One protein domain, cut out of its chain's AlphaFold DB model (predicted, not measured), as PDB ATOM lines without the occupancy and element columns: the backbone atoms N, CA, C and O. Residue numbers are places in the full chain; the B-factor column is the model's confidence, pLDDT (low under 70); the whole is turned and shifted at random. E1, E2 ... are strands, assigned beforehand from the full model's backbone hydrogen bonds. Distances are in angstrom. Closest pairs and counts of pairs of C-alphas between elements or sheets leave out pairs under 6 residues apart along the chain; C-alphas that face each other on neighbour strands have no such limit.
ATOM      1  N   ASP A  31     286.462 313.955 114.401       75.31
ATOM      2  CA  ASP A  31     286.769 314.014 115.826       75.31
ATOM      3  C   ASP A  31     287.835 315.092 116.048       75.31
ATOM      4  O   ASP A  31     288.931 315.044 115.478       75.31
ATOM      5  N   GLY A  32     287.525 316.081 116.884       88.06
ATOM      6  CA  GLY A  32     288.451 317.167 117.150       88.06
ATOM      7  C   GLY A  32     287.864 318.297 117.978       88.06
ATOM      8  O   GLY A  32     286.690 318.311 118.350       88.06
ATOM      9  N   LEU A  33     288.726 319.263 118.273       91.88
ATOM     10  CA  LEU A  33     288.324 320.500 118.922       91.88
ATOM     11  C   LEU A  33     287.483 321.341 117.959       91.88
ATOM     12  O   LEU A  33     287.789 321.451 116.770       91.88
ATOM     13  N   VAL A  34     286.476 322.024 118.500       93.38
ATOM     14  CA  VAL A  34     285.887 323.181 117.816       93.38
ATOM     15  C   VAL A  34     286.962 324.252 117.606       93.38
ATOM     16  O   VAL A  34     288.018 324.217 118.244       93.38
ATOM     17  N   ALA A  35     286.724 325.217 116.715       94.06
ATOM     18  CA  ALA A  35     287.727 326.246 116.443       94.06
ATOM     19  C   ALA A  35     288.145 326.960 117.743       94.06
ATOM     20  O   ALA A  35     287.321 327.615 118.376       94.06
ATOM     21  N   ASN A  36     289.426 326.830 118.111       94.25
ATOM     22  CA  ASN A  36     289.992 327.312 119.374       94.25
ATOM     23  C   ASN A  36     289.254 326.802 120.636       94.25
ATOM     24  O   ASN A  36     289.034 327.561 121.579       94.25
ATOM     25  N   GLY A  37     288.820 325.536 120.640       94.75
ATOM     26  CA  GLY A  37     288.097 324.917 121.759       94.75
ATOM     27  C   GLY A  37     288.934 324.648 123.014       94.75
ATOM     28  O   GLY A  37     288.368 324.454 124.085       94.75
ATOM     29  N   ASP A  38     290.258 324.659 122.884       94.69
ATOM     30  CA  ASP A  38     291.246 324.529 123.962       94.69
ATOM     31  C   ASP A  38     291.799 325.882 124.446       94.69
ATOM     32  O   ASP A  38     292.585 325.927 125.383       94.69
ATOM     33  N   PHE A  39     291.383 326.991 123.824       93.69
ATOM     34  CA  PHE A  39     291.806 328.358 124.145       93.69
ATOM     35  C   PHE A  39     293.309 328.645 123.979       93.69
ATOM     36  O   PHE A  39     293.794 329.671 124.457       93.69
ATOM     37  N   GLU A  40     294.050 327.804 123.253       93.69
ATOM     38  CA  GLU A  40     295.493 327.984 123.045       93.69
ATOM     39  C   GLU A  40     295.827 328.999 121.939       93.69
ATOM     40  O   GLU A  40     296.967 329.463 121.824       93.69
ATOM     41  N   THR A  41     294.844 329.389 121.120       91.69
ATOM     42  CA  THR A  41     295.032 330.429 120.103       91.69
ATOM     43  C   THR A  41     294.993 331.812 120.741       91.69
ATOM     44  O   THR A  41     293.969 332.265 121.257       91.69
ATOM     45  N   ILE A  42     296.116 332.514 120.632       79.25
ATOM     46  CA  ILE A  42     296.327 333.833 121.226       79.25
ATOM     47  C   ILE A  42     295.594 334.918 120.405       79.25
ATOM     48  O   ILE A  42     295.690 334.915 119.172       79.25
ATOM     49  N   PRO A  43     294.902 335.884 121.044       79.31
ATOM     50  CA  PRO A  43     294.372 337.065 120.364       79.31
ATOM     51  C   PRO A  43     295.464 337.855 119.624       79.31
ATOM     52  O   PRO A  43     296.619 337.888 120.044       79.31
ATOM     53  N   ALA A  44     295.098 338.582 118.563       72.38
ATOM     54  CA  ALA A  44     296.047 339.343 117.733       72.38
ATOM     55  C   ALA A  44     296.864 340.421 118.492       72.38
ATOM     56  O   ALA A  44     297.851 340.922 117.960       72.38
ATOM     57  N   GLY A  45     296.466 340.773 119.721       66.75
ATOM     58  CA  GLY A  45     297.168 341.708 120.611       66.75
ATOM     59  C   GLY A  45     297.923 341.054 121.773       66.75
ATOM     60  O   GLY A  45     298.417 341.773 122.637       66.75
ATOM     61  N   GLY A  46     298.011 339.721 121.813       67.94
ATOM     62  CA  GLY A  46     298.517 338.994 122.975       67.94
ATOM     63  C   GLY A  46     297.497 338.910 124.112       67.94
ATOM     64  O   GLY A  46     296.393 339.455 124.031       67.94
ATOM     65  N   PHE A  47     297.865 338.202 125.178       64.56
ATOM     66  CA  PHE A  47     297.070 338.173 126.401       64.56
ATOM     67  C   PHE A  47     297.191 339.520 127.129       64.56
ATOM     68  O   PHE A  47     298.301 340.057 127.222       64.56
ATOM     69  N   PRO A  48     296.089 340.093 127.643       62.38
ATOM     70  CA  PRO A  48     296.163 341.296 128.461       62.38
ATOM     71  C   PRO A  48     297.042 341.035 129.684       62.38
ATOM     72  O   PRO A  48     296.795 340.099 130.441       62.38
ATOM     73  N   SER A  49     298.052 341.872 129.913       55.56
ATOM     74  CA  SER A  49     298.758 341.878 131.194       55.56
ATOM     75  C   SER A  49     297.802 342.337 132.295       55.56
ATOM     76  O   SER A  49     297.065 343.306 132.084       55.56
ATOM     77  N   GLU A  50     297.831 341.668 133.452       51.84
ATOM     78  CA  GLU A  50     297.001 341.978 134.623       51.84
ATOM     79  C   GLU A  50     296.907 343.496 134.860       51.84
ATOM     80  O   GLU A  50     297.900 344.153 135.173       51.84
ATOM     81  N   GLY A  51     295.709 344.064 134.683       46.84
ATOM     82  CA  GLY A  51     295.424 345.457 135.039       46.84
ATOM     83  C   GLY A  51     294.997 346.405 133.918       46.84
ATOM     84  O   GLY A  51     294.773 347.577 134.218       46.84
ATOM     85  N   MET A  52     294.832 345.965 132.664       39.41
ATOM     86  CA  MET A  52     294.246 346.838 131.635       39.41
ATOM     87  C   MET A  52     292.722 346.683 131.582       39.41
ATOM     88  O   MET A  52     292.202 345.653 131.162       39.41
ATOM     89  N   GLY A  53     292.026 347.714 132.057       44.66
ATOM     90  CA  GLY A  53     290.573 347.766 132.152       44.66
ATOM     91  C   GLY A  53     289.818 347.695 130.816       44.66
ATOM     92  O   GLY A  53     290.291 348.135 129.770       44.66
ATOM     93  N   ASP A  54     288.595 347.178 130.947       46.91
ATOM     94  CA  ASP A  54     287.371 347.429 130.172       46.91
ATOM     95  C   ASP A  54     287.239 347.011 128.705       46.91
ATOM     96  O   ASP A  54     286.168 347.204 128.127       46.91
ATOM     97  N   ALA A  55     288.215 346.329 128.109       47.72
ATOM     98  CA  ALA A  55     287.956 345.584 126.876       47.72
ATOM     99  C   ALA A  55     288.078 344.079 127.140       47.72
ATOM    100  O   ALA A  55     289.187 343.616 127.417       47.72
ATOM    101  N   PRO A  56     286.986 343.291 127.033       54.91
ATOM    102  CA  PRO A  56     287.102 341.843 126.957       54.91
ATOM    103  C   PRO A  56     288.062 341.525 125.813       54.91
ATOM    104  O   PRO A  56     287.809 341.908 124.666       54.91
ATOM    105  N   ALA A  57     289.190 340.882 126.113       61.69
ATOM    106  CA  ALA A  57     290.048 340.372 125.060       61.69
ATOM    107  C   ALA A  57     289.198 339.418 124.223       61.69
ATOM    108  O   ALA A  57     288.687 338.427 124.743       61.69
ATOM    109  N   ALA A  58     288.991 339.753 122.949       77.88
ATOM    110  CA  ALA A  58     288.210 338.906 122.066       77.88
ATOM    111  C   ALA A  58     288.905 337.543 121.974       77.88
ATOM    112  O   ALA A  58     290.016 337.443 121.449       77.88
ATOM    113  N   ILE A  59     288.261 336.508 122.511       89.06
ATOM    114  CA  ILE A  59     288.751 335.139 122.421       89.06
ATOM    115  C   ILE A  59     288.561 334.701 120.962       89.06
ATOM    116  O   ILE A  59     287.426 334.723 120.471       89.06
ATOM    117  N   PRO A  60     289.626 334.321 120.235       91.50
ATOM    118  CA  PRO A  60     289.497 333.921 118.840       91.50
ATOM    119  C   PRO A  60     288.455 332.811 118.683       91.50
ATOM    120  O   PRO A  60     288.506 331.828 119.416       91.50
ATOM    121  N   SER A  61     287.538 332.970 117.724       93.56
ATOM    122  CA  SER A  61     286.437 332.036 117.408       93.56
ATOM    123  C   SER A  61     285.265 331.975 118.398       93.56
ATOM    124  O   SER A  61     284.294 331.273 118.116       93.56
ATOM    125  N   TRP A  62     285.296 332.739 119.491       93.94
ATOM    126  CA  TRP A  62     284.258 332.720 120.523       93.94
ATOM    127  C   TRP A  62     283.562 334.077 120.663       93.94
ATOM    128  O   TRP A  62     284.183 335.137 120.586       93.94
ATOM    129  N   LYS A  63     282.249 334.047 120.903       93.56
ATOM    130  CA  LYS A  63     281.486 335.200 121.397       93.56
ATOM    131  C   LYS A  63     281.470 335.145 122.921       93.56
ATOM    132  O   LYS A  63     281.322 334.063 123.482       93.56
ATOM    133  N   SER A  64     281.572 336.292 123.579       90.50
ATOM    134  CA  SER A  64     281.546 336.409 125.040       90.50
ATOM    135  C   SER A  64     280.523 337.443 125.489       90.50
ATOM    136  O   SER A  64     280.371 338.484 124.848       90.50
ATOM    137  N   ASN A  65     279.871 337.185 126.616       89.62
ATOM    138  CA  ASN A  65     278.981 338.122 127.288       89.62
ATOM    139  C   ASN A  65     279.228 338.051 128.805       89.62
ATOM    140  O   ASN A  65     279.537 336.987 129.337       89.62
ATOM    141  N   GLY A  66     279.146 339.192 129.490       89.38
ATOM    142  CA  GLY A  66     279.551 339.329 130.893       89.38
ATOM    143  C   GLY A  66     281.074 339.347 131.110       89.38
ATOM    144  O   GLY A  66     281.851 339.655 130.205       89.38
ATOM    145  N   THR A  67     281.501 339.052 132.342       88.12
ATOM    146  CA  THR A  67     282.919 339.027 132.739       88.12
ATOM    147  C   THR A  67     283.576 337.718 132.313       88.12
ATOM    148  O   THR A  67     283.393 336.687 132.962       88.12
ATOM    149  N   VAL A  68     284.359 337.769 131.238       87.88
ATOM    150  CA  VAL A  68     285.153 336.639 130.746       87.88
ATOM    151  C   VAL A  68     286.623 337.022 130.769       87.88
ATOM    152  O   VAL A  68     287.021 338.027 130.182       87.88
ATOM    153  N   GLU A  69     287.424 336.205 131.440       85.31
ATOM    154  CA  GLU A  69     288.862 336.402 131.560       85.31
ATOM    155  C   GLU A  69     289.612 335.203 131.000       85.31
ATOM    156  O   GLU A  69     289.203 334.057 131.169       85.31
ATOM    157  N   LEU A  70     290.738 335.471 130.350       87.00
ATOM    158  CA  LEU A  70     291.646 334.446 129.861       87.00
ATOM    159  C   LEU A  70     292.721 334.241 130.925       87.00
ATOM    160  O   LEU A  70     293.377 335.202 131.322       87.00
ATOM    161  N   VAL A  71     292.842 333.016 131.428       87.19
ATOM    162  CA  VAL A  71     293.736 332.672 132.536       87.19
ATOM    163  C   VAL A  71     294.798 331.688 132.085       87.19
ATOM    164  O   VAL A  71     294.554 330.835 131.229       87.19
ATOM    165  N   GLU A  72     295.972 331.793 132.695       88.50
ATOM    166  CA  GLU A  72     297.102 330.907 132.431       88.50
ATOM    167  C   GLU A  72     297.301 329.894 133.562       88.50
ATOM    168  O   GLU A  72     297.094 330.173 134.748       88.50
ATOM    169  N   SER A  73     297.753 328.697 133.198       89.00
ATOM    170  CA  SER A  73     298.103 327.644 134.144       89.00
ATOM    171  C   SER A  73     299.201 328.128 135.084       89.00
ATOM    172  O   SER A  73     300.268 328.565 134.651       89.00
ATOM    173  N   GLY A  74     298.948 328.054 136.390       87.12
ATOM    174  CA  GLY A  74     299.899 328.527 137.391       87.12
ATOM    175  C   GLY A  74     299.778 330.015 137.739       87.12
ATOM    176  O   GLY A  74     300.482 330.463 138.650       87.12
ATOM    177  N   GLN A  75     298.888 330.772 137.081       86.56
ATOM    178  CA  GLN A  75     298.604 332.161 137.442       86.56
ATOM    179  C   GLN A  75     298.157 332.244 138.907       86.56
ATOM    180  O   GLN A  75     297.401 331.402 139.402       86.56
ATOM    181  N   LYS A  76     298.649 333.256 139.624       84.94
ATOM    182  CA  LYS A  76     298.323 333.461 141.036       84.94
ATOM    183  C   LYS A  76     297.213 334.484 141.174       84.94
ATOM    184  O   LYS A  76     297.351 335.606 140.713       84.94
ATOM    185  N   GLN A  77     296.169 334.127 141.907       79.31
ATOM    186  CA  GLN A  77     295.129 335.058 142.325       79.31
ATOM    187  C   GLN A  77     295.157 335.152 143.853       79.31
ATOM    188  O   GLN A  77     294.679 334.269 144.571       79.31
ATOM    189  N   GLY A  78     295.796 336.207 144.363       81.75
ATOM    190  CA  GLY A  78     296.119 336.322 145.784       81.75
ATOM    191  C   GLY A  78     297.057 335.197 146.239       81.75
ATOM    192  O   GLY A  78     298.166 335.059 145.728       81.75
ATOM    193  N   GLY A  79     296.616 334.391 147.212       79.81
ATOM    194  CA  GLY A  79     297.367 333.234 147.723       79.81
ATOM    195  C   GLY A  79     297.095 331.911 146.997       79.81
ATOM    196  O   GLY A  79     297.661 330.890 147.381       79.81
ATOM    197  N   MET A  80     296.217 331.904 145.990       80.56
ATOM    198  CA  MET A  80     295.779 330.694 145.291       80.56
ATOM    199  C   MET A  80     296.382 330.606 143.892       80.56
ATOM    200  O   MET A  80     296.667 331.626 143.267       80.56
ATOM    201  N   ILE A  81     296.554 329.379 143.404       83.06
ATOM    202  CA  ILE A  81     297.014 329.086 142.046       83.06
ATOM    203  C   ILE A  81     295.805 328.661 141.214       83.06
ATOM    204  O   ILE A  81     295.048 327.783 141.634       83.06
ATOM    205  N   LEU A  82     295.633 329.273 140.045       83.12
ATOM    206  CA  LEU A  82     294.617 328.876 139.082       83.12
ATOM    207  C   LEU A  82     295.049 327.591 138.371       83.12
ATOM    208  O   LEU A  82     296.145 327.499 137.810       83.12
ATOM    209  N   ILE A  83     294.176 326.586 138.433       84.50
ATOM    210  CA  ILE A  83     294.381 325.287 137.797       84.50
ATOM    211  C   ILE A  83     293.667 325.313 136.451       84.50
ATOM    212  O   ILE A  83     292.443 325.429 136.399       84.50
ATOM    213  N   VAL A  84     294.441 325.168 135.383       90.62
ATOM    214  CA  VAL A  84     293.929 324.929 134.034       90.62
ATOM    215  C   VAL A  84     293.812 323.409 133.840       90.62
ATOM    216  O   VAL A  84     294.818 322.717 134.011       90.62
ATOM    217  N   PRO A  85     292.612 322.865 133.555       87.88
ATOM    218  CA  PRO A  85     292.404 321.418 133.428       87.88
ATOM    219  C   PRO A  85     293.212 320.756 132.307       87.88
ATOM    220  O   PRO A  85     293.599 319.597 132.433       87.88
ATOM    221  N   GLU A  86     293.439 321.484 131.217       90.44
ATOM    222  CA  GLU A  86     294.088 320.998 130.005       90.44
ATOM    223  C   GLU A  86     294.838 322.149 129.332       90.44
ATOM    224  O   GLU A  86     294.314 323.254 129.253       90.44
ATOM    225  N   GLY A  87     296.060 321.901 128.862       92.50
ATOM    226  CA  GLY A  87     296.856 322.923 128.182       92.50
ATOM    227  C   GLY A  87     297.456 323.982 129.115       92.50
ATOM    228  O   GLY A  87     297.794 323.720 130.275       92.50
ATOM    229  N   ARG A  88     297.676 325.175 128.561       91.94
ATOM    230  CA  ARG A  88     298.250 326.347 129.231       91.94
ATOM    231  C   ARG A  88     297.193 327.404 129.523       91.94
ATOM    232  O   ARG A  88     297.360 328.109 130.513       91.94
ATOM    233  N   HIS A  89     296.145 327.512 128.716       91.81
ATOM    234  CA  HIS A  89     295.148 328.569 128.826       91.81
ATOM    235  C   HIS A  89     293.760 328.003 129.114       91.81
ATOM    236  O   HIS A  89     293.409 326.900 128.714       91.81
ATOM    237  N   ALA A  90     292.948 328.781 129.820       92.38
ATOM    238  CA  ALA A  90     291.526 328.515 129.967       92.38
ATOM    239  C   ALA A  90     290.752 329.825 130.075       92.38
ATOM    240  O   ALA A  90     291.309 330.883 130.353       92.38
ATOM    241  N   VAL A  91     289.440 329.740 129.912       90.94
ATOM    242  CA  VAL A  91     288.529 330.857 130.170       90.94
ATOM    243  C   VAL A  91     287.950 330.748 131.577       90.94
ATOM    244  O   VAL A  91     287.478 329.690 131.997       90.94
ATOM    245  N   ARG A  92     287.967 331.857 132.311       89.62
ATOM    246  CA  ARG A  92     287.306 332.016 133.604       89.62
ATOM    247  C   ARG A  92     286.062 332.872 133.419       89.62
ATOM    248  O   ARG A  92     286.142 334.007 132.953       89.62
ATOM    249  N   LEU A  93     284.918 332.311 133.793       90.12
ATOM    250  CA  LEU A  93     283.625 332.978 133.716       90.12
ATOM    251  C   LEU A  93     283.265 333.584 135.077       90.12
ATOM    252  O   LEU A  93     283.402 332.928 136.111       90.12
ATOM    253  N   GLY A  94     282.791 334.830 135.067       88.25
ATOM    254  CA  GLY A  94     282.058 335.414 136.188       88.25
ATOM    255  C   GLY A  94     280.664 334.796 136.352       88.25
ATOM    256  O   GLY A  94     280.222 334.003 135.524       88.25
ATOM    257  N   ASN A  95     279.954 335.180 137.416       89.62
ATOM    258  CA  ASN A  95     278.670 334.566 137.798       89.62
ATOM    259  C   ASN A  95     277.605 334.580 136.688       89.62
ATOM    260  O   ASN A  95     276.901 333.590 136.521       89.62
ATOM    261  N   ASP A  96     277.516 335.677 135.933       90.56
ATOM    262  CA  ASP A  96     276.523 335.881 134.867       90.56
ATOM    263  C   ASP A  96     277.189 335.963 133.481       90.56
ATOM    264  O   ASP A  96     276.712 336.660 132.585       90.56
ATOM    265  N   ALA A  97     278.347 335.316 133.326       91.56
ATOM    266  CA  ALA A  97     279.107 335.329 132.087       91.56
ATOM    267  C   ALA A  97     278.871 334.067 131.255       91.56
ATOM    268  O   ALA A  97     278.659 332.973 131.778       91.56
ATOM    269  N   GLU A  98     278.971 334.214 129.940       93.25
ATOM    270  CA  GLU A  98     278.835 333.124 128.981       93.25
ATOM    271  C   GLU A  98     279.837 333.271 127.835       93.25
ATOM    272  O   GLU A  98     280.247 334.376 127.460       93.25
ATOM    273  N   ILE A  99     280.186 332.129 127.243       93.81
ATOM    274  CA  ILE A  99     280.853 332.051 125.948       93.81
ATOM    275  C   ILE A  99     280.028 331.182 125.008       93.81
ATOM    276  O   ILE A  99     279.376 330.229 125.433       93.81
ATOM    277  N   SER A 100     280.039 331.511 123.722       95.38
ATOM    278  CA  SER A 100     279.285 330.760 122.723       95.38
ATOM    279  C   SER A 100     279.989 330.699 121.374       95.38
ATOM    280  O   SER A 100     280.718 331.609 120.972       95.38
ATOM    281  N   GLN A 101     279.722 329.606 120.667       95.31
ATOM    282  CA  GLN A 101     280.129 329.369 119.293       95.31
ATOM    283  C   GLN A 101     278.963 328.720 118.547       95.31
ATOM    284  O   GLN A 101     278.238 327.891 119.098       95.31
ATOM    285  N   GLU A 102     278.775 329.100 117.289       94.31
ATOM    286  CA  GLU A 102     277.779 328.491 116.410       94.31
ATOM    287  C   GLU A 102     278.466 327.461 115.513       94.31
ATOM    288  O   GLU A 102     279.444 327.775 114.833       94.31
ATOM    289  N   LEU A 103     277.950 326.231 115.510       92.19
ATOM    290  CA  LEU A 103     278.485 325.122 114.723       92.19
ATOM    291  C   LEU A 103     277.486 324.719 113.641       92.19
ATOM    292  O   LEU A 103     276.284 324.599 113.888       92.19
ATOM    293  N   LYS A 104     277.988 324.484 112.427       91.38
ATOM    294  CA  LYS A 104     277.189 323.923 111.340       91.38
ATOM    295  C   LYS A 104     277.164 322.404 111.485       91.38
ATOM    296  O   LYS A 104     278.207 321.772 111.392       91.38
ATOM    297  N   LEU A 105     275.972 321.844 111.671       89.69
ATOM    298  CA  LEU A 105     275.767 320.409 111.864       89.69
ATOM    299  C   LEU A 105     275.003 319.785 110.691       89.69
ATOM    300  O   LEU A 105     274.246 320.453 109.983       89.69
ATOM    301  N   GLU A 106     275.168 318.480 110.529       88.94
ATOM    302  CA  GLU A 106     274.427 317.645 109.588       88.94
ATOM    303  C   GLU A 106     273.201 317.002 110.244       88.94
ATOM    304  O   GLU A 106     273.248 316.492 111.369       88.94
ATOM    305  N   LYS A 107     272.072 317.029 109.526       91.38
ATOM    306  CA  LYS A 107     270.802 316.469 109.994       91.38
ATOM    307  C   LYS A 107     270.846 314.941 109.969       91.38
ATOM    308  O   LYS A 107     271.114 314.353 108.930       91.38
ATOM    309  N   GLY A 108     270.422 314.320 111.069       90.88
ATOM    310  CA  GLY A 108     270.334 312.860 111.193       90.88
ATOM    311  C   GLY A 108     271.566 312.218 111.829       90.88
ATOM    312  O   GLY A 108     271.538 311.019 112.086       90.88
ATOM    313  N   SER A 109     272.595 313.011 112.126       87.50
ATOM    314  CA  SER A 109     273.796 312.574 112.834       87.50
ATOM    315  C   SER A 109     273.633 312.706 114.351       87.50
ATOM    316  O   SER A 109     272.823 313.502 114.842       87.50
ATOM    317  N   LEU A 110     274.408 311.916 115.092       89.81
ATOM    318  CA  LEU A 110     274.544 312.007 116.543       89.81
ATOM    319  C   LEU A 110     275.839 312.757 116.857       89.81
ATOM    320  O   LEU A 110     276.844 312.498 116.215       89.81
ATOM    321  N   TYR A 111     275.807 313.652 117.843       88.56
ATOM    322  CA  TYR A 111     276.976 314.422 118.266       88.56
ATOM    323  C   TYR A 111     277.176 314.281 119.771       88.56
ATOM    324  O   TYR A 111     276.205 314.178 120.526       88.56
ATOM    325  N   SER A 112     278.433 314.337 120.200       91.50
ATOM    326  CA  SER A 112     278.821 314.462 121.601       91.50
ATOM    327  C   SER A 112     279.663 315.719 121.779       91.50
ATOM    328  O   SER A 112     280.496 316.037 120.935       91.50
ATOM    329  N   VAL A 113     279.454 316.435 122.881       91.62
ATOM    330  CA  VAL A 113     280.272 317.586 123.269       91.62
ATOM    331  C   VAL A 113     280.793 317.354 124.681       91.62
ATOM    332  O   VAL A 113     280.041 316.947 125.566       91.62
ATOM    333  N   THR A 114     282.086 317.586 124.883       92.94
ATOM    334  CA  THR A 114     282.759 317.388 126.172       92.94
ATOM    335  C   THR A 114     283.476 318.669 126.569       92.94
ATOM    336  O   THR A 114     284.031 319.358 125.718       92.94
ATOM    337  N   PHE A 115     283.463 318.978 127.865       92.50
ATOM    338  CA  PHE A 115     284.129 320.143 128.434       92.50
ATOM    339  C   PHE A 115     284.980 319.726 129.631       92.50
ATOM    340  O   PHE A 115     284.559 318.889 130.433       92.50
ATOM    341  N   SER A 116     286.127 320.381 129.787       92.94
ATOM    342  CA  SER A 116     286.964 320.304 130.984       92.94
ATOM    343  C   SER A 116     286.783 321.586 131.798       92.94
ATOM    344  O   SER A 116     286.949 322.684 131.276       92.94
ATOM    345  N   ALA A 117     286.431 321.463 133.080       92.00
ATOM    346  CA  ALA A 117     286.164 322.612 133.945       92.00
ATOM    347  C   ALA A 117     286.800 322.439 135.328       92.00
ATOM    348  O   ALA A 117     286.800 321.348 135.899       92.00
ATOM    349  N   ALA A 118     287.297 323.542 135.891       89.00
ATOM    350  CA  ALA A 118     287.782 323.622 137.263       89.00
ATOM    351  C   ALA A 118     287.077 324.757 138.009       89.00
ATOM    352  O   ALA A 118     286.771 325.806 137.445       89.00
ATOM    353  N   ARG A 119     286.824 324.549 139.305       85.06
ATOM    354  CA  ARG A 119     286.259 325.585 140.174       85.06
ATOM    355  C   ARG A 119     287.376 326.482 140.691       85.06
ATOM    356  O   ARG A 119     288.314 325.993 141.314       85.06
ATOM    357  N   THR A 120     287.225 327.787 140.508       78.06
ATOM    358  CA  THR A 120     288.029 328.795 141.207       78.06
ATOM    359  C   THR A 120     287.290 329.254 142.463       78.06
ATOM    360  O   THR A 120     286.059 329.233 142.497       78.06
ATOM    361  N   CYS A 121     288.008 329.660 143.509       69.25
ATOM    362  CA  CYS A 121     287.371 330.239 144.690       69.25
ATOM    363  C   CYS A 121     286.819 331.636 144.361       69.25
ATOM    364  O   CYS A 121     287.541 332.467 143.805       69.25
ATOM    365  N   ALA A 122     285.556 331.856 144.721       56.97
ATOM    366  CA  ALA A 122     284.857 333.135 144.733       56.97
ATOM    367  C   ALA A 122     284.231 333.316 146.119       56.97
ATOM    368  O   ALA A 122     283.762 332.290 146.672       56.97
TER     369      ALA A 122
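Overview. This is residues 31 to 122 of the 122 residues of the protein "uncharacterized protein LOC111015715" of Momordica charantia (UniProt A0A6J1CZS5). This is a model with little regular structure: two small strand pairs, E2 with E3 and E1 with E4, joined by tight turns amid long loops, while residues 104 to 111 stick out. The printed part has 92 residues, no named helix and strands E1, E2, E3, E4 in chain order, in two antiparallel sheets; it is all strand, with 16 residues in named elements. It is only just compact, close to loose, with a radius of gyration of the C-alphas of 14.5 A and spans of 49 by 24 by 24 A.

Along the chain. Start at residue 31 and pass residues 31 to 62, with no named element, to C-alpha 63 at (281.486, 335.200, 121.397), where E1, residues 63 to 65, begins (7.0 A). Then find E2, residues 68 to 72 (13.4 A), E3, residues 89 to 93 (13.3 A), and E4, residues 98 to 100 (6.7 A), ending at (279.285, 330.760, 122.723).

Arrangement. Look at the hairpin E2 and E3, antiparallel at 148 degrees: N 71 and O 90 are within hydrogen-bond range, 2.8 A. E1 and E4 are antiparallel at 162 degrees, with N 63 and O 100 at 2.9 A. E1 and E3 are apart.

Size, cuts and confidence. The printed part has no cut; the E2 to E3 link is long. Residues 45 to 57 and 121 to 122 have pLDDT under 70.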